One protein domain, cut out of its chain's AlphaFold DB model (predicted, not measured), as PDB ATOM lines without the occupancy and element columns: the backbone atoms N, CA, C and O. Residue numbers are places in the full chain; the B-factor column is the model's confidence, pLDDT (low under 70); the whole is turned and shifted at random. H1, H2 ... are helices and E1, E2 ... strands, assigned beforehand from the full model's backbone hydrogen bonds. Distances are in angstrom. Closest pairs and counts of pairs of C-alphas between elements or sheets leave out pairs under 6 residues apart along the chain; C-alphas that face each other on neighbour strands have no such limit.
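This is residues 3 to 190 of the 201 residues of an uncharacterized protein of Planctomycetes bacterium (UniProt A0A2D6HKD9). Look first for a strongly twisted sheet of five strands, with H2 packed on one face and H7 on the other, and H6 packed on H7. H3 only grazes the sheet at edge strand E2, with H4 beside H3, while H1 and H8 meet away from the sheet, at one end of the domain. The printed part has 188 residues with eight named helices and five named strands, in the order H1 H2 E1 H3 H4 E2 H5 H6 E3 H7 E4 H8 E5; the class is mixed, helices and strands. The mixed sheet runs E2 E1 E3 E5 E4. The whole is compact, with a radius of gyration of the C-alphas of 17.1 A and spans of 49 by 41 by 32 A.

Find the sheet in E2, residues 87 to 90, E1, 38 to 41, E3, 114 to 119 and 15.6 A long, E5, 184 to 189 and 17.0 A, and E4, 141 to 146 and 15.3 A. C-alpha 189 ends E5 at (204.338, 192.819, 171.155). H7, residues 127 to 139, runs 18.3 A from C-alpha 127 at (202.800, 195.054, 149.026). H2 is residues 20 to 31, 16.2 A. H1, residues 3 to 14, runs 16.7 A from C-alpha 3 at (234.989, 214.951, 150.430). The other helices are H3, 53 to 62, H4, 70 to 77, H5, 96 to 99, H6, 103 to 109, and H8, 171 to 177.

E2 and E1 are parallel, with N 41 and O 89 2.7 A apart, within hydrogen-bond range. E1 and E3 are parallel, with N 116 and O 40 at 2.8 A. E3 and E5 are antiparallel, with N 117 and O 186 at 2.8 A. E5 and E4 are antiparallel, with N 143 and O 187 at 2.8 A. H2 and H7, on opposite faces, make three layers with the sheet. H2 lies over E5 at a height over the sheet of 8.9 A; its closest C-alphas to E5 are Thr 20 and Leu 185, 7.1 A. H7 has a height of 9.8 A; its closest C-alphas to E3 are Asn 117 and Arg 133, 7.0 A. H6 and H7 touch, closest at the C-alphas of Arg 103 and Gly 135, 4.8 A, and are only just about perpendicular at 71 degrees. H5 and H6 are close but not clearly touching, with the C-alphas of Leu 98 and Phe 106 6.3 A apart. E1, H3 H4, E2 is a strand-helix-strand unit, two parallel neighbour strands with helices between. E2, H5 H6, E3 and E3, H7, E4 are split units, with another strand between their two in the sheet; both crossovers are right-handed. H3 only grazes the sheet; its closest C-alphas to E2 are Ser 55 and Thr 88, 5.7 A. H3 and H4 are close but not clearly touching, with the C-alphas of Leu 56 and Tyr 71 6.4 A apart. H1, with residues 7 to 11 alone, touches H8 at a steep tilt of 60 degrees; the closest C-alphas are Val 7 and Ala 172, 6.2 A. Every O i to N i+4 pair is within hydrogen-bond range in H1, H2, H3, H4, H6, H7 and H8; H5 is too short for such a pair.

The two C-alphas farthest apart are Phe 3 and Asp 97, 51.5 A. The printed part has no cut. The long links are E1 to H3 and E4 to H8, the latter with residues 147 to 170. Look for pLDDT under 70 at residues 64 to 68, 121 to 125, 154 to 155 and 160 to 169.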
ATOM      1  N   PHE A   3     236.347 215.463 150.256       87.12
ATOM      2  CA  PHE A   3     234.989 214.951 150.430       87.12
ATOM      3  C   PHE A   3     234.881 213.412 150.360       87.12
ATOM      4  O   PHE A   3     234.313 212.842 151.292       87.12
ATOM      5  N   PRO A   4     235.472 212.706 149.369       89.75
ATOM      6  CA  PRO A   4     235.419 211.241 149.340       89.75
ATOM      7  C   PRO A   4     236.084 210.595 150.561       89.75
ATOM      8  O   PRO A   4     235.561 209.627 151.103       89.75
ATOM      9  N   CYS A   5     237.195 211.165 151.041       94.19
ATOM     10  CA  CYS A   5     237.900 210.667 152.221       94.19
ATOM     11  C   CYS A   5     237.052 210.804 153.491       94.19
ATOM     12  O   CYS A   5     236.981 209.862 154.272       94.19
ATOM     13  N   VAL A   6     236.365 211.937 153.683       95.12
ATOM     14  CA  VAL A   6     235.484 212.138 154.848       95.12
ATOM     15  C   VAL A   6     234.323 211.140 154.836       95.12
ATOM     16  O   VAL A   6     234.023 210.539 155.866       95.12
ATOM     17  N   VAL A   7     233.704 210.909 153.673       92.50
ATOM     18  CA  VAL A   7     232.628 209.913 153.529       92.50
ATOM     19  C   VAL A   7     233.147 208.498 153.808       92.50
ATOM     20  O   VAL A   7     232.495 207.751 154.534       92.50
ATOM     21  N   ALA A   8     234.328 208.141 153.295       92.75
ATOM     22  CA  ALA A   8     234.942 206.834 153.527       92.75
ATOM     23  C   ALA A   8     235.289 206.601 155.008       92.75
ATOM     24  O   ALA A   8     234.962 205.548 155.551       92.75
ATOM     25  N   VAL A   9     235.885 207.593 155.682       95.56
ATOM     26  CA  VAL A   9     236.174 207.531 157.125       95.56
ATOM     27  C   VAL A   9     234.885 207.370 157.921       95.56
ATOM     28  O   VAL A   9     234.817 206.514 158.802       95.56
ATOM     29  N   ARG A  10     233.837 208.135 157.593       94.19
ATOM     30  CA  ARG A  10     232.550 208.009 158.282       94.19
ATOM     31  C   ARG A  10     231.926 206.633 158.081       94.19
ATOM     32  O   ARG A  10     231.424 206.052 159.038       94.19
ATOM     33  N   PHE A  11     231.972 206.096 156.866       93.06
ATOM     34  CA  PHE A  11     231.478 204.749 156.599       93.06
ATOM     35  C   PHE A  11     232.260 203.689 157.387       93.06
ATOM     36  O   PHE A  11     231.649 202.825 158.008       93.06
ATOM     37  N   ALA A  12     233.592 203.794 157.439       94.25
ATOM     38  CA  ALA A  12     234.423 202.900 158.243       94.25
ATOM     39  C   ALA A  12     234.077 202.977 159.741       94.25
ATOM     40  O   ALA A  12     233.952 201.940 160.380       94.25
ATOM     41  N   GLN A  13     233.843 204.177 160.284       95.38
ATOM     42  CA  GLN A  13     233.378 204.353 161.667       95.38
ATOM     43  C   GLN A  13     232.027 203.672 161.909       95.38
ATOM     44  O   GLN A  13     231.882 202.935 162.880       95.38
ATOM     45  N   LEU A  14     231.054 203.871 161.016       93.94
ATOM     46  CA  LEU A  14     229.729 203.257 161.137       93.94
ATOM     47  C   LEU A  14     229.792 201.724 161.135       93.94
ATOM     48  O   LEU A  14     229.009 201.096 161.832       93.94
ATOM     49  N   ARG A  15     230.749 201.123 160.418       92.69
ATOM     50  CA  ARG A  15     230.977 199.666 160.430       92.69
ATOM     51  C   ARG A  15     231.539 199.126 161.747       92.69
ATOM     52  O   ARG A  15     231.567 197.915 161.922       92.69
ATOM     53  N   THR A  16     232.032 199.994 162.629       94.88
ATOM     54  CA  THR A  16     232.525 199.610 163.965       94.88
ATOM     55  C   THR A  16     231.488 199.820 165.064       94.88
ATOM     56  O   THR A  16     231.741 199.474 166.214       94.88
ATOM     57  N   TRP A  17     230.348 200.425 164.732       95.50
ATOM     58  CA  TRP A  17     229.252 200.657 165.664       95.50
ATOM     59  C   TRP A  17     228.167 199.599 165.468       95.50
ATOM     60  O   TRP A  17     228.033 199.097 164.349       95.50
ATOM     61  N   PRO A  18     227.377 199.290 166.511       96.19
ATOM     62  CA  PRO A  18     226.243 198.394 166.371       96.19
ATOM     63  C   PRO A  18     225.316 198.834 165.233       96.19
ATOM     64  O   PRO A  18     224.905 199.993 165.139       96.19
ATOM     65  N   SER A  19     225.008 197.895 164.350       94.94
ATOM     66  CA  SER A  19     223.944 198.009 163.357       94.94
ATOM     67  C   SER A  19     222.569 197.966 164.023       94.94
ATOM     68  O   SER A  19     222.426 197.510 165.156       94.94
ATOM     69  N   THR A  20     221.518 198.368 163.307       95.56
ATOM     70  CA  THR A  20     220.149 198.236 163.829       95.56
ATOM     71  C   THR A  20     219.755 196.779 164.088       95.56
ATOM     72  O   THR A  20     218.982 196.526 165.009       95.56
ATOM     73  N   TYR A  21     220.326 195.811 163.360       95.44
ATOM     74  CA  TYR A  21     220.158 194.384 163.659       95.44
ATOM     75  C   TYR A  21     220.834 193.973 164.972       95.44
ATOM     76  O   TYR A  21     220.252 193.213 165.741       95.44
ATOM     77  N   GLU A  22     222.037 194.473 165.257       96.44
ATOM     78  CA  GLU A  22     222.725 194.211 166.530       96.44
ATOM     79  C   GLU A  22     222.022 194.904 167.704       96.44
ATOM     80  O   GLU A  22     221.897 194.310 168.769       96.44
ATOM     81  N   GLU A  23     221.487 196.113 167.503       98.00
ATOM     82  CA  GLU A  23     220.638 196.789 168.495       98.00
ATOM     83  C   GLU A  23     219.359 195.985 168.785       98.00
ATOM     84  O   GLU A  23     218.999 195.789 169.946       98.00
ATOM     85  N   ALA A  24     218.694 195.467 167.748       98.19
ATOM     86  CA  ALA A  24     217.517 194.617 167.914       98.19
ATOM     87  C   ALA A  24     217.852 193.279 168.589       98.19
ATOM     88  O   ALA A  24     217.084 192.810 169.426       98.19
ATOM     89  N   ALA A  25     219.000 192.678 168.268       97.44
ATOM     90  CA  ALA A  25     219.481 191.478 168.944       97.44
ATOM     91  C   ALA A  25     219.753 191.732 170.431       97.44
ATOM     92  O   ALA A  25     219.302 190.950 171.262       97.44
ATOM     93  N   ALA A  26     220.422 192.837 170.776       98.00
ATOM     94  CA  ALA A  26     220.639 193.225 172.169       98.00
ATOM     95  C   ALA A  26     219.308 193.391 172.918       98.00
ATOM     96  O   ALA A  26     219.144 192.858 174.011       98.00
ATOM     97  N   TRP A  27     218.316 194.025 172.288       98.31
ATOM     98  CA  TRP A  27     216.978 194.149 172.864       98.31
ATOM     99  C   TRP A  27     216.303 192.791 173.115       98.31
ATOM    100  O   TRP A  27     215.684 192.608 174.164       98.31
ATOM    101  N   VAL A  28     216.446 191.828 172.192       97.94
ATOM    102  CA  VAL A  28     215.949 190.454 172.386       97.94
ATOM    103  C   VAL A  28     216.615 189.810 173.599       97.94
ATOM    104  O   VAL A  28     215.918 189.254 174.442       97.94
ATOM    105  N   LEU A  29     217.940 189.933 173.718       96.81
ATOM    106  CA  LEU A  29     218.698 189.364 174.835       96.81
ATOM    107  C   LEU A  29     218.269 189.923 176.199       96.81
ATOM    108  O   LEU A  29     218.299 189.203 177.192       96.81
ATOM    109  N   GLU A  30     217.875 191.196 176.243       97.62
ATOM    110  CA  GLU A  30     217.496 191.892 177.477       97.62
ATOM    111  C   GLU A  30     216.018 191.726 177.858       97.62
ATOM    112  O   GLU A  30     215.684 191.828 179.037       97.62
ATOM    113  N   THR A  31     215.127 191.517 176.881       97.81
ATOM    114  CA  THR A  31     213.671 191.663 177.090       97.81
ATOM    115  C   THR A  31     212.879 190.377 176.882       97.81
ATOM    116  O   THR A  31     211.811 190.219 177.470       97.81
ATOM    117  N   VAL A  32     213.342 189.488 176.003       97.81
ATOM    118  CA  VAL A  32     212.570 188.316 175.579       97.81
ATOM    119  C   VAL A  32     212.867 187.148 176.504       97.81
ATOM    120  O   VAL A  32     214.035 186.820 176.721       97.81
ATOM    121  N   ASP A  33     211.818 186.487 176.989       96.88
ATOM    122  CA  ASP A  33     211.970 185.218 177.688       96.88
ATOM    123  C   ASP A  33     212.207 184.094 176.657       96.88
ATOM    124  O   ASP A  33     211.325 183.818 175.836       96.88
ATOM    125  N   PRO A  34     213.387 183.448 176.644       96.00
ATOM    126  CA  PRO A  34     213.700 182.408 175.668       96.00
ATOM    127  C   PRO A  34     212.830 181.147 175.821       96.00
ATOM    128  O   PRO A  34     212.664 180.408 174.846       96.00
ATOM    129  N   GLU A  35     212.269 180.893 177.006       94.81
ATOM    130  CA  GLU A  35     211.431 179.726 177.281       94.81
ATOM    131  C   GLU A  35     209.973 179.982 176.896       94.81
ATOM    132  O   GLU A  35     209.320 179.097 176.340       94.81
ATOM    133  N   GLU A  36     209.465 181.201 177.095       94.56
ATOM    134  CA  GLU A  36     208.040 181.518 176.924       94.56
ATOM    135  C   GLU A  36     207.690 182.187 175.591       94.56
ATOM    136  O   GLU A  36     206.629 181.908 175.017       94.56
ATOM    137  N   ASP A  37     208.593 182.990 175.032       96.88
ATOM    138  CA  ASP A  37     208.283 183.838 173.887       96.88
ATOM    139  C   ASP A  37     208.829 183.308 172.553       96.88
ATOM    140  O   ASP A  37     209.868 182.653 172.461       96.88
ATOM    141  N   VAL A  38     208.117 183.657 171.478       97.00
ATOM    142  CA  VAL A  38     208.565 183.497 170.088       97.00
ATOM    143  C   VAL A  38     208.855 184.877 169.503       97.00
ATOM    144  O   VAL A  38     208.096 185.820 169.723       97.00
ATOM    145  N   VAL A  39     209.934 185.000 168.733       97.75
ATOM    146  CA  VAL A  39     210.312 186.224 168.019       97.75
ATOM    147  C   VAL A  39     210.161 186.009 166.518       97.75
ATOM    148  O   VAL A  39     210.975 185.337 165.883       97.75
ATOM    149  N   TYR A  40     209.127 186.613 165.939       97.06
ATOM    150  CA  TYR A  40     208.908 186.644 164.500       97.06
ATOM    151  C   TYR A  40     209.745 187.735 163.834       97.06
ATOM    152  O   TYR A  40     209.794 188.868 164.303       97.06
ATOM    153  N   LEU A  41     210.365 187.414 162.709       95.12
ATOM    154  CA  LEU A  41     211.294 188.262 161.971       95.12
ATOM    155  C   LEU A  41     210.772 188.475 160.545       95.12
ATOM    156  O   LEU A  41     210.338 187.524 159.893       95.12
ATOM    157  N   SER A  42     210.820 189.702 160.027       91.19
ATOM    158  CA  SER A  42     210.535 189.947 158.606       91.19
ATOM    159  C   SER A  42     211.466 189.150 157.690       91.19
ATOM    160  O   SER A  42     212.606 188.860 158.034       91.19
ATOM    161  N   LEU A  43     210.997 188.786 156.499       82.69
ATOM    162  CA  LEU A  43     211.825 188.095 155.510       82.69
ATOM    163  C   LEU A  43     212.619 189.099 154.659       82.69
ATOM    164  O   LEU A  43     212.008 190.063 154.197       82.69
ATOM    165  N   PRO A  44     213.904 188.842 154.338       78.81
ATOM    166  CA  PRO A  44     214.785 187.771 154.820       78.81
ATOM    167  C   PRO A  44     215.754 188.263 155.922       78.81
ATOM    168  O   PRO A  44     216.971 188.211 155.754       78.81
ATOM    169  N   MET A  45     215.248 188.767 157.051       87.81
ATOM    170  CA  MET A  45     216.082 189.275 158.148       87.81
ATOM    171  C   MET A  45     216.537 188.144 159.074       87.81
ATOM    172  O   MET A  45     215.723 187.383 159.584       87.81
ATOM    173  N   THR A  46     217.827 188.098 159.405       89.62
ATOM    174  CA  THR A  46     218.330 187.297 160.535       89.62
ATOM    175  C   THR A  46     218.978 188.218 161.556       89.62
ATOM    176  O   THR A  46     219.643 189.180 161.178       89.62
ATOM    177  N   LEU A  47     218.775 187.939 162.842       92.62
ATOM    178  CA  LEU A  47     219.414 188.677 163.930       92.62
ATOM    179  C   LEU A  47     220.571 187.859 164.502       92.62
ATOM    180  O   LEU A  47     220.437 186.636 164.566       92.62
ATOM    181  N   PRO A  48     221.660 188.493 164.973       93.56
ATOM    182  CA  PRO A  48     222.784 187.813 165.617       93.56
ATOM    183  C   PRO A  48     222.453 187.320 167.042       93.56
ATOM    184  O   PRO A  48     223.220 187.512 167.980       93.56
ATOM    185  N   VAL A  49     221.300 186.669 167.215       94.12
ATOM    186  CA  VAL A  49     220.898 185.952 168.434       94.12
ATOM    187  C   VAL A  49     220.989 184.457 168.188       94.12
ATOM    188  O   VAL A  49     220.851 183.999 167.054       94.12
ATOM    189  N   ARG A  50     221.236 183.672 169.233       93.75
ATOM    190  CA  ARG A  50     221.209 182.217 169.111       93.75
ATOM    191  C   ARG A  50     219.760 181.750 168.976       93.75
ATOM    192  O   ARG A  50     218.931 182.072 169.819       93.75
ATOM    193  N   SER A  51     219.490 180.942 167.966       93.00
ATOM    194  CA  SER A  51     218.202 180.293 167.755       93.00
ATOM    195  C   SER A  51     218.227 178.882 168.333       93.00
ATOM    196  O   SER A  51     219.276 178.234 168.362       93.00
ATOM    197  N   ASP A  52     217.089 178.396 168.817       93.38
ATOM    198  CA  ASP A  52     216.977 176.995 169.229       93.38
ATOM    199  C   ASP A  52     216.966 176.031 168.027       93.38
ATOM    200  O   ASP A  52     216.800 176.431 166.869       93.38
ATOM    201  N   ALA A  53     217.163 174.739 168.297       91.31
ATOM    202  CA  ALA A  53     217.226 173.719 167.251       91.31
ATOM    203  C   ALA A  53     215.931 173.662 166.420       91.31
ATOM    204  O   ALA A  53     215.990 173.594 165.193       91.31
ATOM    205  N   ALA A  54     214.771 173.785 167.075       91.81
ATOM    206  CA  ALA A  54     213.470 173.790 166.413       91.81
ATOM    207  C   ALA A  54     213.302 174.986 165.460       91.81
ATOM    208  O   ALA A  54     212.638 174.876 164.432       91.81
ATOM    209  N   SER A  55     213.888 176.141 165.790       92.19
ATOM    210  CA  SER A  55     213.948 177.313 164.913       92.19
ATOM    211  C   SER A  55     214.783 177.043 163.686       92.19
ATOM    212  O   SER A  55     214.316 177.259 162.576       92.19
ATOM    213  N   LEU A  56     215.998 176.535 163.877       89.94
ATOM    214  CA  LEU A  56     216.898 176.259 162.764       89.94
ATOM    215  C   LEU A  56     216.290 175.238 161.787       89.94
ATOM    216  O   LEU A  56     216.410 175.419 160.578       89.94
ATOM    217  N   GLU A  57     215.607 174.214 162.305       89.56
ATOM    218  CA  GLU A  57     214.902 173.209 161.500       89.56
ATOM    219  C   GLU A  57     213.697 173.797 160.751       89.56
ATOM    220  O   GLU A  57     213.555 173.586 159.546       89.56
ATOM    221  N   ALA A  58     212.851 174.580 161.432       88.62
ATOM    222  CA  ALA A  58     211.677 175.194 160.812       88.62
ATOM    223  C   ALA A  58     212.050 176.135 159.655       88.62
ATOM    224  O   ALA A  58     211.392 176.130 158.612       88.62
ATOM    225  N   GLU A  59     213.120 176.918 159.811       87.50
ATOM    226  CA  GLU A  59     213.565 177.858 158.779       87.50
ATOM    227  C   GLU A  59     214.189 177.157 157.568       87.50
ATOM    228  O   GLU A  59     213.955 177.565 156.429       87.50
ATOM    229  N   GLU A  60     214.930 176.067 157.783       85.56
ATOM    230  CA  GLU A  60     215.441 175.236 156.689       85.56
ATOM    231  C   GLU A  60     214.302 174.609 155.877       85.56
ATOM    232  O   GLU A  60     214.356 174.608 154.646       85.56
ATOM    233  N   ALA A  61     213.258 174.121 156.551       85.56
ATOM    234  CA  ALA A  61     212.102 173.529 155.889       85.56
ATOM    235  C   ALA A  61     211.298 174.558 155.073       85.56
ATOM    236  O   ALA A  61     210.840 174.249 153.972       85.56
ATOM    237  N   GLY A  62     211.133 175.780 155.591       80.94
ATOM    238  CA  GLY A  62     210.381 176.842 154.915       80.94
ATOM    239  C   GLY A  62     211.124 177.480 153.737       80.94
ATOM    240  O   GLY A  62     210.493 177.954 152.790       80.94
ATOM    241  N   PHE A  63     212.461 177.498 153.776       79.31
ATOM    242  CA  PHE A  63     213.292 178.198 152.795       79.31
ATOM    243  C   PHE A  63     214.556 177.416 152.419       79.31
ATOM    244  O   PHE A  63     215.674 177.916 152.611       79.31
ATOM    245  N   PRO A  64     214.403 176.218 151.825       67.75
ATOM    246  CA  PRO A  64     215.541 175.497 151.281       67.75
ATOM    247  C   PRO A  64     216.242 176.397 150.251       67.75
ATOM    248  O   PRO A  64     215.590 177.108 149.490       67.75
ATOM    249  N   GLU A  65     217.575 176.404 150.252       65.12
ATOM    250  CA  GLU A  65     218.436 177.140 149.301       65.12
ATOM    251  C   GLU A  65     218.591 178.656 149.506       65.12
ATOM    252  O   GLU A  65     219.488 179.255 148.903       65.12
ATOM    253  N   ARG A  66     217.813 179.310 150.381       64.44
ATOM    254  CA  ARG A  66     218.141 180.696 150.751       64.44
ATOM    255  C   ARG A  66     219.392 180.690 151.615       64.44
ATOM    256  O   ARG A  66     219.500 179.904 152.549       64.44
ATOM    257  N   GLY A  67     220.347 181.574 151.321       61.31
ATOM    258  CA  GLY A  67     221.492 181.793 152.197       61.31
ATOM    259  C   GLY A  67     220.983 182.205 153.575       61.31
ATOM    260  O   GLY A  67     220.642 183.365 153.770       61.31
ATOM    261  N   LEU A  68     220.917 181.263 154.522       68.06
ATOM    262  CA  LEU A  68     220.298 181.470 155.837       68.06
ATOM    263  C   LEU A  68     221.145 182.377 156.751       68.06
ATOM    264  O   LEU A  68     220.923 182.414 157.958       68.06
ATOM    265  N   GLY A  69     222.145 183.069 156.189       79.25
ATOM    266  CA  GLY A  69     223.019 184.026 156.857       79.25
ATOM    267  C   GLY A  69     223.519 183.503 158.196       79.25
ATOM    268  O   GLY A  69     224.296 182.546 158.270       79.25
ATOM    269  N   TRP A  70     223.027 184.128 159.261       87.06
ATOM    270  CA  TRP A  70     223.363 183.777 160.631       87.06
ATOM    271  C   TRP A  70     222.949 182.351 161.035       87.06
ATOM    272  O   TRP A  70     223.712 181.675 161.722       87.06
ATOM    273  N   TYR A  71     221.815 181.827 160.565       86.50
ATOM    274  CA  TYR A  71     221.409 180.446 160.863       86.50
ATOM    275  C   TYR A  71     222.370 179.423 160.247       86.50
ATOM    276  O   TYR A  71     222.715 178.430 160.887       86.50
ATOM    277  N   SER A  72     222.882 179.678 159.035       86.75
ATOM    278  CA  SER A  72     223.920 178.825 158.439       86.75
ATOM    279  C   SER A  72     225.202 178.822 159.273       86.75
ATOM    280  O   SER A  72     225.862 177.789 159.373       86.75
ATOM    281  N   TYR A  73     225.564 179.962 159.870       88.50
ATOM    282  CA  TYR A  73     226.697 180.044 160.790       88.50
ATOM    283  C   TYR A  73     226.439 179.244 162.074       88.50
ATOM    284  O   TYR A  73     227.267 178.406 162.429       88.50
ATOM    285  N   GLN A  74     225.279 179.422 162.716       90.00
ATOM    286  CA  GLN A  74     224.922 178.689 163.937       90.00
ATOM    287  C   GLN A  74     224.969 177.171 163.742       90.00
ATOM    288  O   GLN A  74     225.540 176.466 164.567       90.00
ATOM    289  N   ARG A  75     224.462 176.660 162.613       85.88
ATOM    290  CA  ARG A  75     224.530 175.223 162.302       85.88
ATOM    291  C   ARG A  75     225.959 174.706 162.167       85.88
ATOM    292  O   ARG A  75     226.242 173.591 162.587       85.88
ATOM    293  N   LYS A  76     226.857 175.504 161.578       88.06
ATOM    294  CA  LYS A  76     228.271 175.130 161.420       88.06
ATOM    295  C   LYS A  76     229.020 175.118 162.748       88.06
ATOM    296  O   LYS A  76     229.888 174.273 162.932       88.06
ATOM    297  N   VAL A  77     228.719 176.064 163.636       87.19
ATOM    298  CA  VAL A  77     229.366 176.167 164.953       87.19
ATOM    299  C   VAL A  77     228.772 175.177 165.958       87.19
ATOM    300  O   VAL A  77     229.482 174.724 166.853       87.19
ATOM    301  N   GLY A  78     227.510 174.786 165.775       82.06
ATOM    302  CA  GLY A  78     226.808 173.865 166.657       82.06
ATOM    303  C   GLY A  78     226.323 174.532 167.944       82.06
ATOM    304  O   GLY A  78     226.345 175.754 168.108       82.06
ATOM    305  N   GLU A  79     225.850 173.709 168.874       75.25
ATOM    306  CA  GLU A  79     225.304 174.183 170.139       75.25
ATOM    307  C   GLU A  79     226.414 174.597 171.117       75.25
ATOM    308  O   GLU A  79     227.207 173.786 171.582       75.25
ATOM    309  N   SER A  80     226.424 175.871 171.504       77.25
ATOM    310  CA  SER A  80     227.054 176.328 172.748       77.25
ATOM    311  C   SER A  80     226.145 176.064 173.964       77.25
ATOM    312  O   SER A  80     225.020 176.561 173.977       77.25
ATOM    313  N   PRO A  81     226.586 175.355 175.009       74.12
ATOM    314  CA  PRO A  81     225.759 175.087 176.186       74.12
ATOM    315  C   PRO A  81     225.557 176.306 177.106       74.12
ATOM    316  O   PRO A  81     224.784 176.226 178.053       74.12
ATOM    317  N   SER A  82     226.259 177.423 176.879       77.25
ATOM    318  CA  SER A  82     226.331 178.540 177.835       77.25
ATOM    319  C   SER A  82     225.441 179.748 177.524       77.25
ATOM    320  O   SER A  82     225.376 180.660 178.345       77.25
ATOM    321  N   ALA A  83     224.779 179.792 176.365       82.44
ATOM    322  CA  ALA A  83     223.968 180.936 175.944       82.44
ATOM    323  C   ALA A  83     222.494 180.539 175.769       82.44
ATOM    324  O   ALA A  83     222.242 179.488 175.169       82.44
ATOM    325  N   PRO A  84     221.532 181.375 176.214       91.69
ATOM    326  CA  PRO A  84     220.117 181.143 175.951       91.69
ATOM    327  C   PRO A  84     219.846 180.994 174.454       91.69
ATOM    328  O   PRO A  84     220.444 181.692 173.630       91.69
ATOM    329  N   ALA A  85     218.954 180.070 174.107       93.81
ATOM    330  CA  ALA A  85     218.512 179.842 172.739       93.81
ATOM    331  C   ALA A  85     217.087 180.371 172.586       93.81
ATOM    332  O   ALA A  85     216.214 180.008 173.365       93.81
ATOM    333  N   TYR A  86     216.860 181.225 171.594       96.06
ATOM    334  CA  TYR A  86     215.578 181.887 171.386       96.06
ATOM    335  C   TYR A  86     214.757 181.158 170.325       96.06
ATOM    336  O   TYR A  86     215.290 180.704 169.306       96.06
ATOM    337  N   ARG A  87     213.438 181.113 170.518       96.25
ATOM    338  CA  ARG A  87     212.497 180.677 169.482       96.25
ATOM    339  C   ARG A  87     212.316 181.786 168.453       96.25
ATOM    340  O   ARG A  87     211.443 182.636 168.590       96.25
ATOM    341  N   THR A  88     213.141 181.797 167.414       95.12
ATOM    342  CA  THR A  88     213.037 182.764 166.310       95.12
ATOM    343  C   THR A  88     212.342 182.135 165.114       95.12
ATOM    344  O   THR A  88     212.631 180.989 164.770       95.12
ATOM    345  N   ARG A  89     211.448 182.867 164.451       93.38
ATOM    346  CA  ARG A  89     210.807 182.419 163.209       93.38
ATOM    347  C   ARG A  89     210.781 183.529 162.181       93.38
ATOM    348  O   ARG A  89     210.535 184.676 162.539       93.38
ATOM    349  N   TRP A  90     210.969 183.229 160.907       93.25
ATOM    350  CA  TRP A  90     210.559 184.172 159.880       93.25
ATOM    351  C   TRP A  90     209.039 184.246 159.813       93.25
ATOM    352  O   TRP A  90     208.321 183.279 160.071       93.25
ATOM    353  N   LEU A  91     208.529 185.423 159.458       92.75
ATOM    354  CA  LEU A  91     207.113 185.574 159.169       92.75
ATOM    355  C   LEU A  91     206.732 184.591 158.055       92.75
ATOM    356  O   LEU A  91     207.418 184.544 157.031       92.75
ATOM    357  N   PRO A  92     205.638 183.828 158.202       91.00
ATOM    358  CA  PRO A  92     205.294 182.753 157.279       91.00
ATOM    359  C   PRO A  92     204.627 183.289 156.000       91.00
ATOM    360  O   PRO A  92     203.618 182.777 155.527       91.00
ATOM    361  N   LEU A  93     205.209 184.325 155.390       87.69
ATOM    362  CA  LEU A  93     204.748 184.923 154.133       87.69
ATOM    363  C   LEU A  93     205.069 184.050 152.914       87.69
ATOM    364  O   LEU A  93     204.835 184.458 151.787       87.69
ATOM    365  N   HIS A  94     205.627 182.857 153.101       84.62
ATOM    366  CA  HIS A  94     205.718 181.841 152.056       84.62
ATOM    367  C   HIS A  94     204.489 180.917 152.055       84.62
ATOM    368  O   HIS A  94     204.241 180.238 151.060       84.62
ATOM    369  N   ASP A  95     203.667 180.931 153.103       86.69
ATOM    370  CA  ASP A  95     202.429 180.163 153.152       86.69
ATOM    371  C   ASP A  95     201.315 180.943 152.416       86.69
ATOM    372  O   ASP A  95     200.974 182.064 152.808       86.69
ATOM    373  N   PRO A  96     200.769 180.430 151.297       85.56
ATOM    374  CA  PRO A  96     199.724 181.115 150.539       85.56
ATOM    375  C   PRO A  96     198.390 181.227 151.295       85.56
ATOM    376  O   PRO A  96     197.602 182.125 150.993       85.56
ATOM    377  N   ASP A  97     198.112 180.350 152.256       86.81
ATOM    378  CA  ASP A  97     196.885 180.396 153.049       86.81
ATOM    379  C   ASP A  97     196.980 181.468 154.123       86.81
ATOM    380  O   ASP A  97     196.049 182.260 154.273       86.81
ATOM    381  N   LEU A  98     198.126 181.578 154.801       83.94
ATOM    382  CA  LEU A  98     198.370 182.673 155.745       83.94
ATOM    383  C   LEU A  98     198.429 184.027 155.039       83.94
ATOM    384  O   LEU A  98     197.846 184.994 155.527       83.94
ATOM    385  N   ARG A  99     199.042 184.091 153.851       80.75
ATOM    386  CA  ARG A  99     199.110 185.316 153.037       80.75
ATOM    387  C   ARG A  99     197.753 185.862 152.605       80.75
ATOM    388  O   ARG A  99     197.624 187.065 152.408       80.75
ATOM    389  N   ARG A 100     196.759 184.995 152.401       84.50
ATOM    390  CA  ARG A 100     195.414 185.396 151.957       84.50
ATOM    391  C   ARG A 100     194.512 185.862 153.098       84.50
ATOM    392  O   ARG A 100     193.437 186.393 152.823       84.50
ATOM    393  N   ARG A 101     194.921 185.664 154.354       86.25
ATOM    394  CA  ARG A 101     194.148 186.100 155.522       86.25
ATOM    395  C   ARG A 101     194.046 187.616 155.569       86.25
ATOM    396  O   ARG A 101     194.948 188.335 155.140       86.25
ATOM    397  N   ALA A 102     192.959 188.113 156.153       88.38
ATOM    398  CA  ALA A 102     192.877 189.531 156.463       88.38
ATOM    399  C   ALA A 102     194.040 189.924 157.393       88.38
ATOM    400  O   ALA A 102     194.419 189.147 158.268       88.38
ATOM    401  N   ARG A 103     194.573 191.148 157.259       91.00
ATOM    402  CA  ARG A 103     195.733 191.636 158.041       91.00
ATOM    403  C   ARG A 103     195.619 191.328 159.540       91.00
ATOM    404  O   ARG A 103     196.564 190.859 160.163       91.00
ATOM    405  N   LYS A 104     194.423 191.535 160.097       91.56
ATOM    406  CA  LYS A 104     194.097 191.220 161.490       91.56
ATOM    407  C   LYS A 104     194.223 189.729 161.801       91.56
ATOM    408  O   LYS A 104     194.882 189.353 162.760       91.56
ATOM    409  N   GLU A 105     193.599 188.879 160.998       91.19
ATOM    410  CA  GLU A 105     193.649 187.425 161.182       91.19
ATOM    411  C   GLU A 105     195.076 186.890 161.063       91.19
ATOM    412  O   GLU A 105     195.457 186.005 161.824       91.19
ATOM    413  N   PHE A 106     195.879 187.463 160.162       92.62
ATOM    414  CA  PHE A 106     197.294 187.139 160.044       92.62
ATOM    415  C   PHE A 106     198.048 187.432 161.347       92.62
ATOM    416  O   PHE A 106     198.646 186.522 161.914       92.62
ATOM    417  N   VAL A 107     197.962 188.657 161.880       94.38
ATOM    418  CA  VAL A 107     198.675 189.033 163.117       94.38
ATOM    419  C   VAL A 107     198.253 188.175 164.310       94.38
ATOM    420  O   VAL A 107     199.105 187.711 165.062       94.38
ATOM    421  N   HIS A 108     196.954 187.905 164.462       93.44
ATOM    422  CA  HIS A 108     196.451 187.044 165.542       93.44
ATOM    423  C   HIS A 108     196.864 185.575 165.370       93.44
ATOM    424  O   HIS A 108     196.992 184.857 166.359       93.44
ATOM    425  N   SER A 109     197.112 185.118 164.137       92.56
ATOM    426  CA  SER A 109     197.564 183.744 163.879       92.56
ATOM    427  C   SER A 109     199.015 183.467 164.264       92.56
ATOM    428  O   SER A 109     199.387 182.303 164.377       92.56
ATOM    429  N   LEU A 110     199.814 184.509 164.516       92.19
ATOM    430  CA  LEU A 110     201.181 184.366 165.023       92.19
ATOM    431  C   LEU A 110     201.215 183.913 166.498       92.19
ATOM    432  O   LEU A 110     202.254 183.474 166.977       92.19
ATOM    433  N   GLY A 111     200.087 183.963 167.215       87.19
ATOM    434  CA  GLY A 111     199.947 183.297 168.513       87.19
ATOM    435  C   GLY A 111     200.722 183.926 169.676       87.19
ATOM    436  O   GLY A 111     201.109 183.211 170.594       87.19
ATOM    437  N   GLY A 112     200.921 185.247 169.667       91.06
ATOM    438  CA  GLY A 112     201.628 185.974 170.729       91.06
ATOM    439  C   GLY A 112     203.135 186.103 170.493       91.06
ATOM    440  O   GLY A 112     203.619 185.945 169.374       91.06
ATOM    441  N   GLY A 113     203.877 186.467 171.542       96.44
ATOM    442  CA  GLY A 113     205.309 186.757 171.455       96.44
ATOM    443  C   GLY A 113     205.608 188.143 170.878       96.44
ATOM    444  O   GLY A 113     204.902 189.124 171.145       96.44
ATOM    445  N   TYR A 114     206.673 188.241 170.090       98.38
ATOM    446  CA  TYR A 114     207.158 189.489 169.507       98.38
ATOM    447  C   TYR A 114     207.284 189.393 167.994       98.38
ATOM    448  O   TYR A 114     207.533 188.325 167.445       98.38
ATOM    449  N   CYS A 115     207.166 190.529 167.313       98.00
ATOM    450  CA  CYS A 115     207.511 190.651 165.904       98.00
ATOM    451  C   CYS A 115     208.481 191.812 165.701       98.00
ATOM    452  O   CYS A 115     208.200 192.938 166.107       98.00
ATOM    453  N   ILE A 116     209.610 191.534 165.060       97.56
ATOM    454  CA  ILE A 116     210.591 192.518 164.620       97.56
ATOM    455  C   ILE A 116     210.415 192.649 163.114       97.56
ATOM    456  O   ILE A 116     210.708 191.729 162.349       97.56
ATOM    457  N   ASN A 117     209.880 193.790 162.703       95.69
ATOM    458  CA  ASN A 117     209.537 194.065 161.322       95.69
ATOM    459  C   ASN A 117     210.506 195.080 160.719       95.69
ATOM    460  O   ASN A 117     210.630 196.205 161.209       95.69
ATOM    461  N   GLU A 118     211.141 194.696 159.620       92.00
ATOM    462  CA  GLU A 118     211.912 195.601 158.783       92.00
ATOM    463  C   GLU A 118     210.988 196.565 158.037       92.00
ATOM    464  O   GLU A 118     210.000 196.180 157.407       92.00
ATOM    465  N   VAL A 119     211.296 197.854 158.138       88.88
ATOM    466  CA  VAL A 119     210.512 198.925 157.539       88.88
ATOM    467  C   VAL A 119     211.265 199.511 156.363       88.88
ATOM    468  O   VAL A 119     212.287 200.185 156.508       88.88
ATOM    469  N   PHE A 120     210.675 199.334 155.191       80.31
ATOM    470  CA  PHE A 120     211.119 199.975 153.969       80.31
ATOM    471  C   PHE A 120     210.202 201.159 153.668       80.31
ATOM    472  O   PHE A 120     209.034 201.018 153.323       80.31
ATOM    473  N   THR A 121     210.724 202.367 153.811       67.94
ATOM    474  CA  THR A 121     209.983 203.587 153.486       67.94
ATOM    475  C   THR A 121     210.104 203.890 151.989       67.94
ATOM    476  O   THR A 121     211.175 204.297 151.538       67.94
ATOM    477  N   GLY A 122     209.030 203.717 151.208       66.25
ATOM    478  CA  GLY A 122     208.997 204.066 149.778       66.25
ATOM    479  C   GLY A 122     208.134 203.131 148.920       66.25
ATOM    480  O   GLY A 122     207.533 202.196 149.427       66.25
ATOM    481  N   ARG A 123     208.062 203.384 147.603       54.88
ATOM    482  CA  ARG A 123     207.206 202.639 146.647       54.88
ATOM    483  C   ARG A 123     207.775 201.290 146.165       54.88
ATOM    484  O   ARG A 123     207.154 200.659 145.321       54.88
ATOM    485  N   SER A 124     208.938 200.865 146.656       58.84
ATOM    486  CA  SER A 124     209.682 199.715 146.105       58.84
ATOM    487  C   SER A 124     209.584 198.440 146.947       58.84
ATOM    488  O   SER A 124     210.438 197.566 146.825       58.84
ATOM    489  N   VAL A 125     208.592 198.344 147.831       68.38
ATOM    490  CA  VAL A 125     208.424 197.206 148.745       68.38
ATOM    491  C   VAL A 125     207.342 196.287 148.206       68.38
ATOM    492  O   VAL A 125     206.351 196.767 147.653       68.38
ATOM    493  N   ASP A 126     207.519 194.979 148.386       77.25
ATOM    494  CA  ASP A 126     206.447 194.008 148.181       77.25
ATOM    495  C   ASP A 126     205.203 194.452 148.987       77.25
ATOM    496  O   ASP A 126     205.312 194.625 150.208       77.25
ATOM    497  N   PRO A 127     204.032 194.656 148.345       82.88
ATOM    498  CA  PRO A 127     202.800 195.054 149.026       82.88
ATOM    499  C   PRO A 127     202.450 194.176 150.230       82.88
ATOM    500  O   PRO A 127     201.868 194.671 151.193       82.88
ATOM    501  N   GLN A 128     202.846 192.900 150.214       82.62
ATOM    502  CA  GLN A 128     202.600 191.971 151.314       82.62
ATOM    503  C   GLN A 128     203.341 192.378 152.593       82.62
ATOM    504  O   GLN A 128     202.797 192.251 153.687       82.62
ATOM    505  N   VAL A 129     204.562 192.906 152.476       84.50
ATOM    506  CA  VAL A 129     205.347 193.364 153.633       84.50
ATOM    507  C   VAL A 129     204.714 194.614 154.248       84.50
ATOM    508  O   VAL A 129     204.631 194.733 155.470       84.50
ATOM    509  N   GLU A 130     204.203 195.522 153.415       87.25
ATOM    510  CA  GLU A 130     203.487 196.704 153.900       87.25
ATOM    511  C   GLU A 130     202.142 196.324 154.541       87.25
ATOM    512  O   GLU A 130     201.796 196.846 155.600       87.25
ATOM    513  N   ASP A 131     201.405 195.366 153.969       89.00
ATOM    514  CA  ASP A 131     200.155 194.858 154.543       89.00
ATOM    515  C   ASP A 131     200.356 194.261 155.939       89.00
ATOM    516  O   ASP A 131     199.566 194.525 156.852       89.00
ATOM    517  N   VAL A 132     201.434 193.498 156.119       91.00
ATOM    518  CA  VAL A 132     201.835 192.954 157.418       91.00
ATOM    519  C   VAL A 132     202.145 194.074 158.398       91.00
ATOM    520  O   VAL A 132     201.613 194.076 159.507       91.00
ATOM    521  N   ARG A 133     202.954 195.058 157.993       92.88
ATOM    522  CA  ARG A 133     203.297 196.202 158.842       92.88
ATOM    523  C   ARG A 133     202.056 196.980 159.276       92.88
ATOM    524  O   ARG A 133     201.935 197.312 160.454       92.88
ATOM    525  N   ILE A 134     201.120 197.237 158.361       93.44
ATOM    526  CA  ILE A 134     199.844 197.890 158.683       93.44
ATOM    527  C   ILE A 134     199.062 197.047 159.697       93.44
ATOM    528  O   ILE A 134     198.556 197.590 160.676       93.44
ATOM    529  N   GLY A 135     198.993 195.726 159.504       94.62
ATOM    530  CA  GLY A 135     198.369 194.818 160.468       94.62
ATOM    531  C   GLY A 135     199.013 194.898 161.855       94.62
ATOM    532  O   GLY A 135     198.307 195.033 162.853       94.62
ATOM    533  N   LEU A 136     200.346 194.873 161.927       95.88
ATOM    534  CA  LEU A 136     201.104 194.983 163.179       95.88
ATOM    535  C   LEU A 136     200.853 196.320 163.886       95.88
ATOM    536  O   LEU A 136     200.696 196.344 165.102       95.88
ATOM    537  N   GLN A 137     200.761 197.421 163.140       96.06
ATOM    538  CA  GLN A 137     200.443 198.740 163.694       96.06
ATOM    539  C   GLN A 137     199.006 198.844 164.218       96.06
ATOM    540  O   GLN A 137     198.749 199.628 165.130       96.06
ATOM    541  N   GLN A 138     198.073 198.089 163.636       96.06
ATOM    542  CA  GLN A 138     196.666 198.085 164.036       96.06
ATOM    543  C   GLN A 138     196.394 197.175 165.238       96.06
ATOM    544  O   GLN A 138     195.552 197.505 166.069       96.06
ATOM    545  N   GLU A 139     197.069 196.028 165.317       96.88
ATOM    546  CA  GLU A 139     196.723 194.957 166.261       96.88
ATOM    547  C   GLU A 139     197.812 194.678 167.307       96.88
ATOM    548  O   GLU A 139     197.514 194.126 168.364       96.88
ATOM    549  N   GLY A 140     199.066 195.037 167.028       96.88
ATOM    550  CA  GLY A 140     200.194 194.880 167.941       96.88
ATOM    551  C   GLY A 140     200.482 196.147 168.746       96.88
ATOM    552  O   GLY A 140     200.067 197.254 168.401       96.88
ATOM    553  N   LYS A 141     201.257 195.999 169.823       97.69
ATOM    554  CA  LYS A 141     201.776 197.133 170.597       97.69
ATOM    555  C   LYS A 141     203.218 197.410 170.188       97.69
ATOM    556  O   LYS A 141     204.099 196.614 170.501       97.69
ATOM    557  N   LEU A 142     203.468 198.544 169.538       98.06
ATOM    558  CA  LEU A 142     204.828 199.001 169.244       98.06
ATOM    559  C   LEU A 142     205.591 199.259 170.556       98.06
ATOM    560  O   LEU A 142     205.127 200.024 171.402       98.06
ATOM    561  N   LEU A 143     206.754 198.629 170.708       98.38
ATOM    562  CA  LEU A 143     207.605 198.731 171.896       98.38
ATOM    563  C   LEU A 143     208.814 199.631 171.655       98.38
ATOM    564  O   LEU A 143     209.082 200.530 172.447       98.38
ATOM    565  N   VAL A 144     209.535 199.400 170.557       97.94
ATOM    566  CA  VAL A 144     210.759 200.139 170.235       97.94
ATOM    567  C   VAL A 144     210.952 200.255 168.726       97.94
ATOM    568  O   VAL A 144     210.433 199.456 167.941       97.94
ATOM    569  N   ARG A 145     211.687 201.295 168.325       96.38
ATOM    570  CA  ARG A 145     212.133 201.522 166.953       96.38
ATOM    571  C   ARG A 145     213.649 201.654 166.916       96.38
ATOM    572  O   ARG A 145     214.200 202.503 167.615       96.38
ATOM    573  N   PHE A 146     214.290 200.891 166.040       95.25
ATOM    574  CA  PHE A 146     215.698 201.067 165.686       95.25
ATOM    575  C   PHE A 146     215.773 201.730 164.316       95.25
ATOM    576  O   PHE A 146     214.997 201.413 163.417       95.25
ATOM    577  N   ALA A 147     216.660 202.705 164.162       92.69
ATOM    578  CA  ALA A 147     216.685 203.577 162.994       92.69
ATOM    579  C   ALA A 147     218.131 203.943 162.658       92.69
ATOM    580  O   ALA A 147     218.827 204.446 163.537       92.69
ATOM    581  N   PRO A 148     218.592 203.760 161.413       91.25
ATOM    582  CA  PRO A 148     219.970 204.067 161.038       91.25
ATOM    583  C   PRO A 148     220.229 205.574 160.955       91.25
ATOM    584  O   PRO A 148     221.368 206.012 161.085       91.25
ATOM    585  N   ASP A 149     219.186 206.385 160.763       88.69
ATOM    586  CA  ASP A 149     219.276 207.836 160.622       88.69
ATOM    587  C   ASP A 149     218.656 208.546 161.841       88.69
ATOM    588  O   ASP A 149     217.712 208.053 162.457       88.69
ATOM    589  N   LEU A 150     219.152 209.744 162.167       82.69
ATOM    590  CA  LEU A 150     218.568 210.601 163.216       82.69
ATOM    591  C   LEU A 150     217.205 211.195 162.824       82.69
ATOM    592  O   LEU A 150     216.484 211.735 163.661       82.69
ATOM    593  N   SER A 151     216.859 211.159 161.541       78.69
ATOM    594  CA  SER A 151     215.580 211.637 161.021       78.69
ATOM    595  C   SER A 151     215.097 210.675 159.940       78.69
ATOM    596  O   SER A 151     215.930 210.256 159.135       78.69
ATOM    597  N   PRO A 152     213.796 210.338 159.885       71.62
ATOM    598  CA  PRO A 152     213.270 209.407 158.893       71.62
ATOM    599  C   PRO A 152     213.553 209.887 157.470       71.62
ATOM    600  O   PRO A 152     213.208 211.013 157.108       71.62
ATOM    601  N   ILE A 153     214.152 209.027 156.649       71.31
ATOM    602  CA  ILE A 153     214.369 209.284 155.223       71.31
ATOM    603  C   ILE A 153     213.710 208.158 154.438       71.31
ATOM    604  O   ILE A 153     214.000 206.992 154.683       71.31
ATOM    605  N   ALA A 154     212.868 208.521 153.466       66.94
ATOM    606  CA  ALA A 154     212.227 207.582 152.551       66.94
ATOM    607  C   ALA A 154     213.240 206.975 151.562       66.94
ATOM    608  O   ALA A 154     213.338 207.410 150.416       66.94
ATOM    609  N   SER A 155     214.051 206.023 152.026       68.00
ATOM    610  CA  SER A 155     215.092 205.367 151.233       68.00
ATOM    611  C   SER A 155     215.325 203.934 151.701       68.00
ATOM    612  O   SER A 155     215.224 203.641 152.889       68.00
ATOM    613  N   LEU A 156     215.751 203.067 150.774       74.25
ATOM    614  CA  LEU A 156     216.297 201.747 151.103       74.25
ATOM    615  C   LEU A 156     217.482 201.864 152.075       74.25
ATOM    616  O   LEU A 156     218.171 202.892 152.031       74.25
ATOM    617  N   PRO A 157     217.751 200.853 152.917       77.06
ATOM    618  CA  PRO A 157     218.918 200.824 153.801       77.06
ATOM    619  C   PRO A 157     220.239 201.066 153.052       77.06
ATOM    620  O   PRO A 157     220.339 200.860 151.841       77.06
ATOM    621  N   LEU A 158     221.260 201.566 153.755       76.69
ATOM    622  CA  LEU A 158     222.543 201.940 153.135       76.69
ATOM    623  C   LEU A 158     223.338 200.734 152.595       76.69
ATOM    624  O   LEU A 158     224.162 200.901 151.697       76.69
ATOM    625  N   ASP A 159     223.082 199.555 153.149       72.25
ATOM    626  CA  ASP A 159     223.712 198.257 152.897       72.25
ATOM    627  C   ASP A 159     222.973 197.402 151.850       72.25
ATOM    628  O   ASP A 159     223.606 196.614 151.157       72.25
ATOM    629  N   TYR A 160     221.676 197.629 151.616       69.69
ATOM    630  CA  TYR A 160     220.891 196.939 150.569       69.69
ATOM    631  C   TYR A 160     221.257 197.349 149.127       69.69
ATOM    632  O   TYR A 160     220.748 196.800 148.150       69.69
ATOM    633  N   GLN A 161     222.146 198.328 148.977       55.34
ATOM    634  CA  GLN A 161     222.495 198.955 147.698       55.34
ATOM    635  C   GLN A 161     223.472 198.130 146.859       55.34
ATOM    636  O   GLN A 161     223.672 198.438 145.691       55.34
ATOM    637  N   GLU A 162     224.097 197.106 147.441       51.88
ATOM    638  CA  GLU A 162     224.888 196.138 146.670       51.88
ATOM    639  C   GLU A 162     223.992 195.106 145.967       51.88
ATOM    640  O   GLU A 162     224.433 194.452 145.028       51.88
ATOM    641  N   VAL A 163     222.734 194.974 146.407       53.38
ATOM    642  CA  VAL A 163     221.791 193.943 145.944       53.38
ATOM    643  C   VAL A 163     220.765 194.499 144.959       53.38
ATOM    644  O   VAL A 163     220.329 193.793 144.053       53.38
ATOM    645  N   ALA A 164     220.373 195.764 145.113       52.81
ATOM    646  CA  ALA A 164     219.461 196.434 144.201       52.81
ATOM    647  C   ALA A 164     220.228 197.492 143.403       52.81
ATOM    648  O   ALA A 164     220.760 198.423 144.004       52.81
ATOM    649  N   ASP A 165     220.186 197.433 142.068       55.81
ATOM    650  CA  ASP A 165     220.643 198.488 141.134       55.81
ATOM    651  C   ASP A 165     219.887 199.837 141.303       55.81
ATOM    652  O   ASP A 165     219.817 200.681 140.407       55.81
ATOM    653  N   ALA A 166     219.265 200.061 142.460       58.28
ATOM    654  CA  ALA A 166     218.542 201.259 142.816       58.28
ATOM    655  C   ALA A 166     219.525 202.402 143.102       58.28
ATOM    656  O   ALA A 166     220.261 202.404 144.092       58.28
ATOM    657  N   LEU A 167     219.484 203.433 142.257       58.56
ATOM    658  CA  LEU A 167     220.118 204.717 142.539       58.56
ATOM    659  C   LEU A 167     219.571 205.274 143.857       58.56
ATOM    660  O   LEU A 167     218.393 205.617 143.952       58.56
ATOM    661  N   VAL A 168     220.439 205.406 144.859       65.19
ATOM    662  CA  VAL A 168     220.105 206.100 146.104       65.19
ATOM    663  C   VAL A 168     220.611 207.536 146.009       65.19
ATOM    664  O   VAL A 168     221.794 207.792 146.282       65.19
ATOM    665  N   PRO A 169     219.756 208.497 145.602       65.81
ATOM    666  CA  PRO A 169     220.137 209.897 145.660       65.81
ATOM    667  C   PRO A 169     220.541 210.224 147.099       65.81
ATOM    668  O   PRO A 169     219.944 209.731 148.054       65.81
ATOM    669  N   ASN A 170     221.564 211.064 147.264       77.00
ATOM    670  CA  ASN A 170     222.020 211.531 148.577       77.00
ATOM    671  C   ASN A 170     222.738 210.473 149.453       77.00
ATOM    672  O   ASN A 170     222.802 210.644 150.670       77.00
ATOM    673  N   ARG A 171     223.364 209.431 148.876       81.19
ATOM    674  CA  ARG A 171     224.141 208.425 149.644       81.19
ATOM    675  C   ARG A 171     225.212 209.044 150.547       81.19
ATOM    676  O   ARG A 171     225.252 208.757 151.738       81.19
ATOM    677  N   ALA A 172     226.059 209.911 149.995       87.94
ATOM    678  CA  ALA A 172     227.119 210.569 150.756       87.94
ATOM    679  C   ALA A 172     226.580 211.423 151.926       87.94
ATOM    680  O   ALA A 172     226.982 211.176 153.060       87.94
ATOM    681  N   PRO A 173     225.646 212.375 151.727       88.56
ATOM    682  CA  PRO A 173     225.103 213.147 152.846       88.56
ATOM    683  C   PRO A 173     224.305 212.296 153.844       88.56
ATOM    684  O   PRO A 173     224.295 212.635 155.026       88.56
ATOM    685  N   ARG A 174     223.688 211.184 153.422       87.38
ATOM    686  CA  ARG A 174     223.052 210.242 154.350       87.38
ATOM    687  C   ARG A 174     224.079 209.501 155.204       87.38
ATOM    688  O   ARG A 174     223.951 209.514 156.419       87.38
ATOM    689  N   LEU A 175     225.146 208.960 154.609       90.06
ATOM    690  CA  LEU A 175     226.260 208.344 155.347       90.06
ATOM    691  C   LEU A 175     226.871 209.302 156.376       90.06
ATOM    692  O   LEU A 175     227.169 208.906 157.500       90.06
ATOM    693  N   LEU A 176     227.014 210.578 156.014       91.88
ATOM    694  CA  LEU A 176     227.529 211.606 156.920       91.88
ATOM    695  C   LEU A 176     226.613 211.881 158.124       91.88
ATOM    696  O   LEU A 176     227.100 212.363 159.142       91.88
ATOM    697  N   ARG A 177     225.314 211.570 158.029       91.50
ATOM    698  CA  ARG A 177     224.298 211.826 159.067       91.50
ATOM    699  C   ARG A 177     223.772 210.567 159.759       91.50
ATOM    700  O   ARG A 177     223.078 210.688 160.765       91.50
ATOM    701  N   ALA A 178     224.072 209.386 159.229       92.06
ATOM    702  CA  ALA A 178     223.653 208.119 159.807       92.06
ATOM    703  C   ALA A 178     224.274 207.936 161.199       92.06
ATOM    704  O   ALA A 178     225.423 208.325 161.427       92.06
ATOM    705  N   ARG A 179     223.512 207.348 162.125       94.56
ATOM    706  CA  ARG A 179     223.969 206.909 163.449       94.56
ATOM    707  C   ARG A 179     224.387 205.440 163.465       94.56
ATOM    708  O   ARG A 179     225.195 205.083 164.303       94.56
ATOM    709  N   ALA A 180     223.841 204.620 162.572       94.44
ATOM    710  CA  ALA A 180     224.108 203.187 162.482       94.44
ATOM    711  C   ALA A 180     223.933 202.709 161.032       94.44
ATOM    712  O   ALA A 180     223.399 203.436 160.187       94.44
ATOM    713  N   LEU A 181     224.389 201.491 160.744       92.38
ATOM    714  CA  LEU A 181     224.050 200.771 159.511       92.38
ATOM    715  C   LEU A 181     222.822 199.878 159.727       92.38
ATOM    716  O   LEU A 181     222.459 199.585 160.865       92.38
ATOM    717  N   GLY A 182     222.216 199.430 158.629       91.00
ATOM    718  CA  GLY A 182     221.033 198.571 158.630       91.00
ATOM    719  C   GLY A 182     219.725 199.322 158.354       91.00
ATOM    720  O   GLY A 182     219.732 200.527 158.070       91.00
ATOM    721  N   PRO A 183     218.588 198.613 158.383       90.31
ATOM    722  CA  PRO A 183     217.271 199.168 158.097       90.31
ATOM    723  C   PRO A 183     216.618 199.831 159.310       90.31
ATOM    724  O   PRO A 183     217.108 199.752 160.437       90.31
ATOM    725  N   TYR A 184     215.458 200.447 159.081       92.19
ATOM    726  CA  TYR A 184     214.530 200.747 160.167       92.19
ATOM    727  C   TYR A 184     213.890 199.445 160.640       92.19
ATOM    728  O   TYR A 184     213.388 198.679 159.821       92.19
ATOM    729  N   LEU A 185     213.872 199.221 161.948       94.88
ATOM    730  CA  LEU A 185     213.209 198.079 162.565       94.88
ATOM    731  C   LEU A 185     212.149 198.583 163.539       94.88
ATOM    732  O   LEU A 185     212.398 199.491 164.336       94.88
ATOM    733  N   GLU A 186     210.968 197.984 163.486       96.88
ATOM    734  CA  GLU A 186     209.893 198.189 164.453       96.88
ATOM    735  C   GLU A 186     209.677 196.890 165.230       96.88
ATOM    736  O   GLU A 186     209.481 195.835 164.630       96.88
ATOM    737  N   VAL A 187     209.707 196.967 166.560       98.31
ATOM    738  CA  VAL A 187     209.454 195.818 167.435       98.31
ATOM    739  C   VAL A 187     208.067 195.938 168.042       98.31
ATOM    740  O   VAL A 187     207.759 196.922 168.718       98.31
ATOM    741  N   PHE A 188     207.243 194.919 167.837       98.50
ATOM    742  CA  PHE A 188     205.878 194.835 168.334       98.50
ATOM    743  C   PHE A 188     205.738 193.691 169.335       98.50
ATOM    744  O   PHE A 188     206.241 192.594 169.096       98.50
ATOM    745  N   ARG A 189     204.983 193.913 170.416       98.19
ATOM    746  CA  ARG A 189     204.338 192.819 171.155       98.19
ATOM    747  C   ARG A 189     203.108 192.385 170.369       98.19
ATOM    748  O   ARG A 189     202.273 193.229 170.026       98.19
ATOM    749  N   LEU A 190     203.006 191.092 170.095       97.56
ATOM    750  CA  LEU A 190     201.866 190.511 169.398       97.56
ATOM    751  C   LEU A 190     200.693 190.292 170.365       97.56
ATOM    752  O   LEU A 190     200.921 190.042 171.553       97.56
TER     753      LEU A 190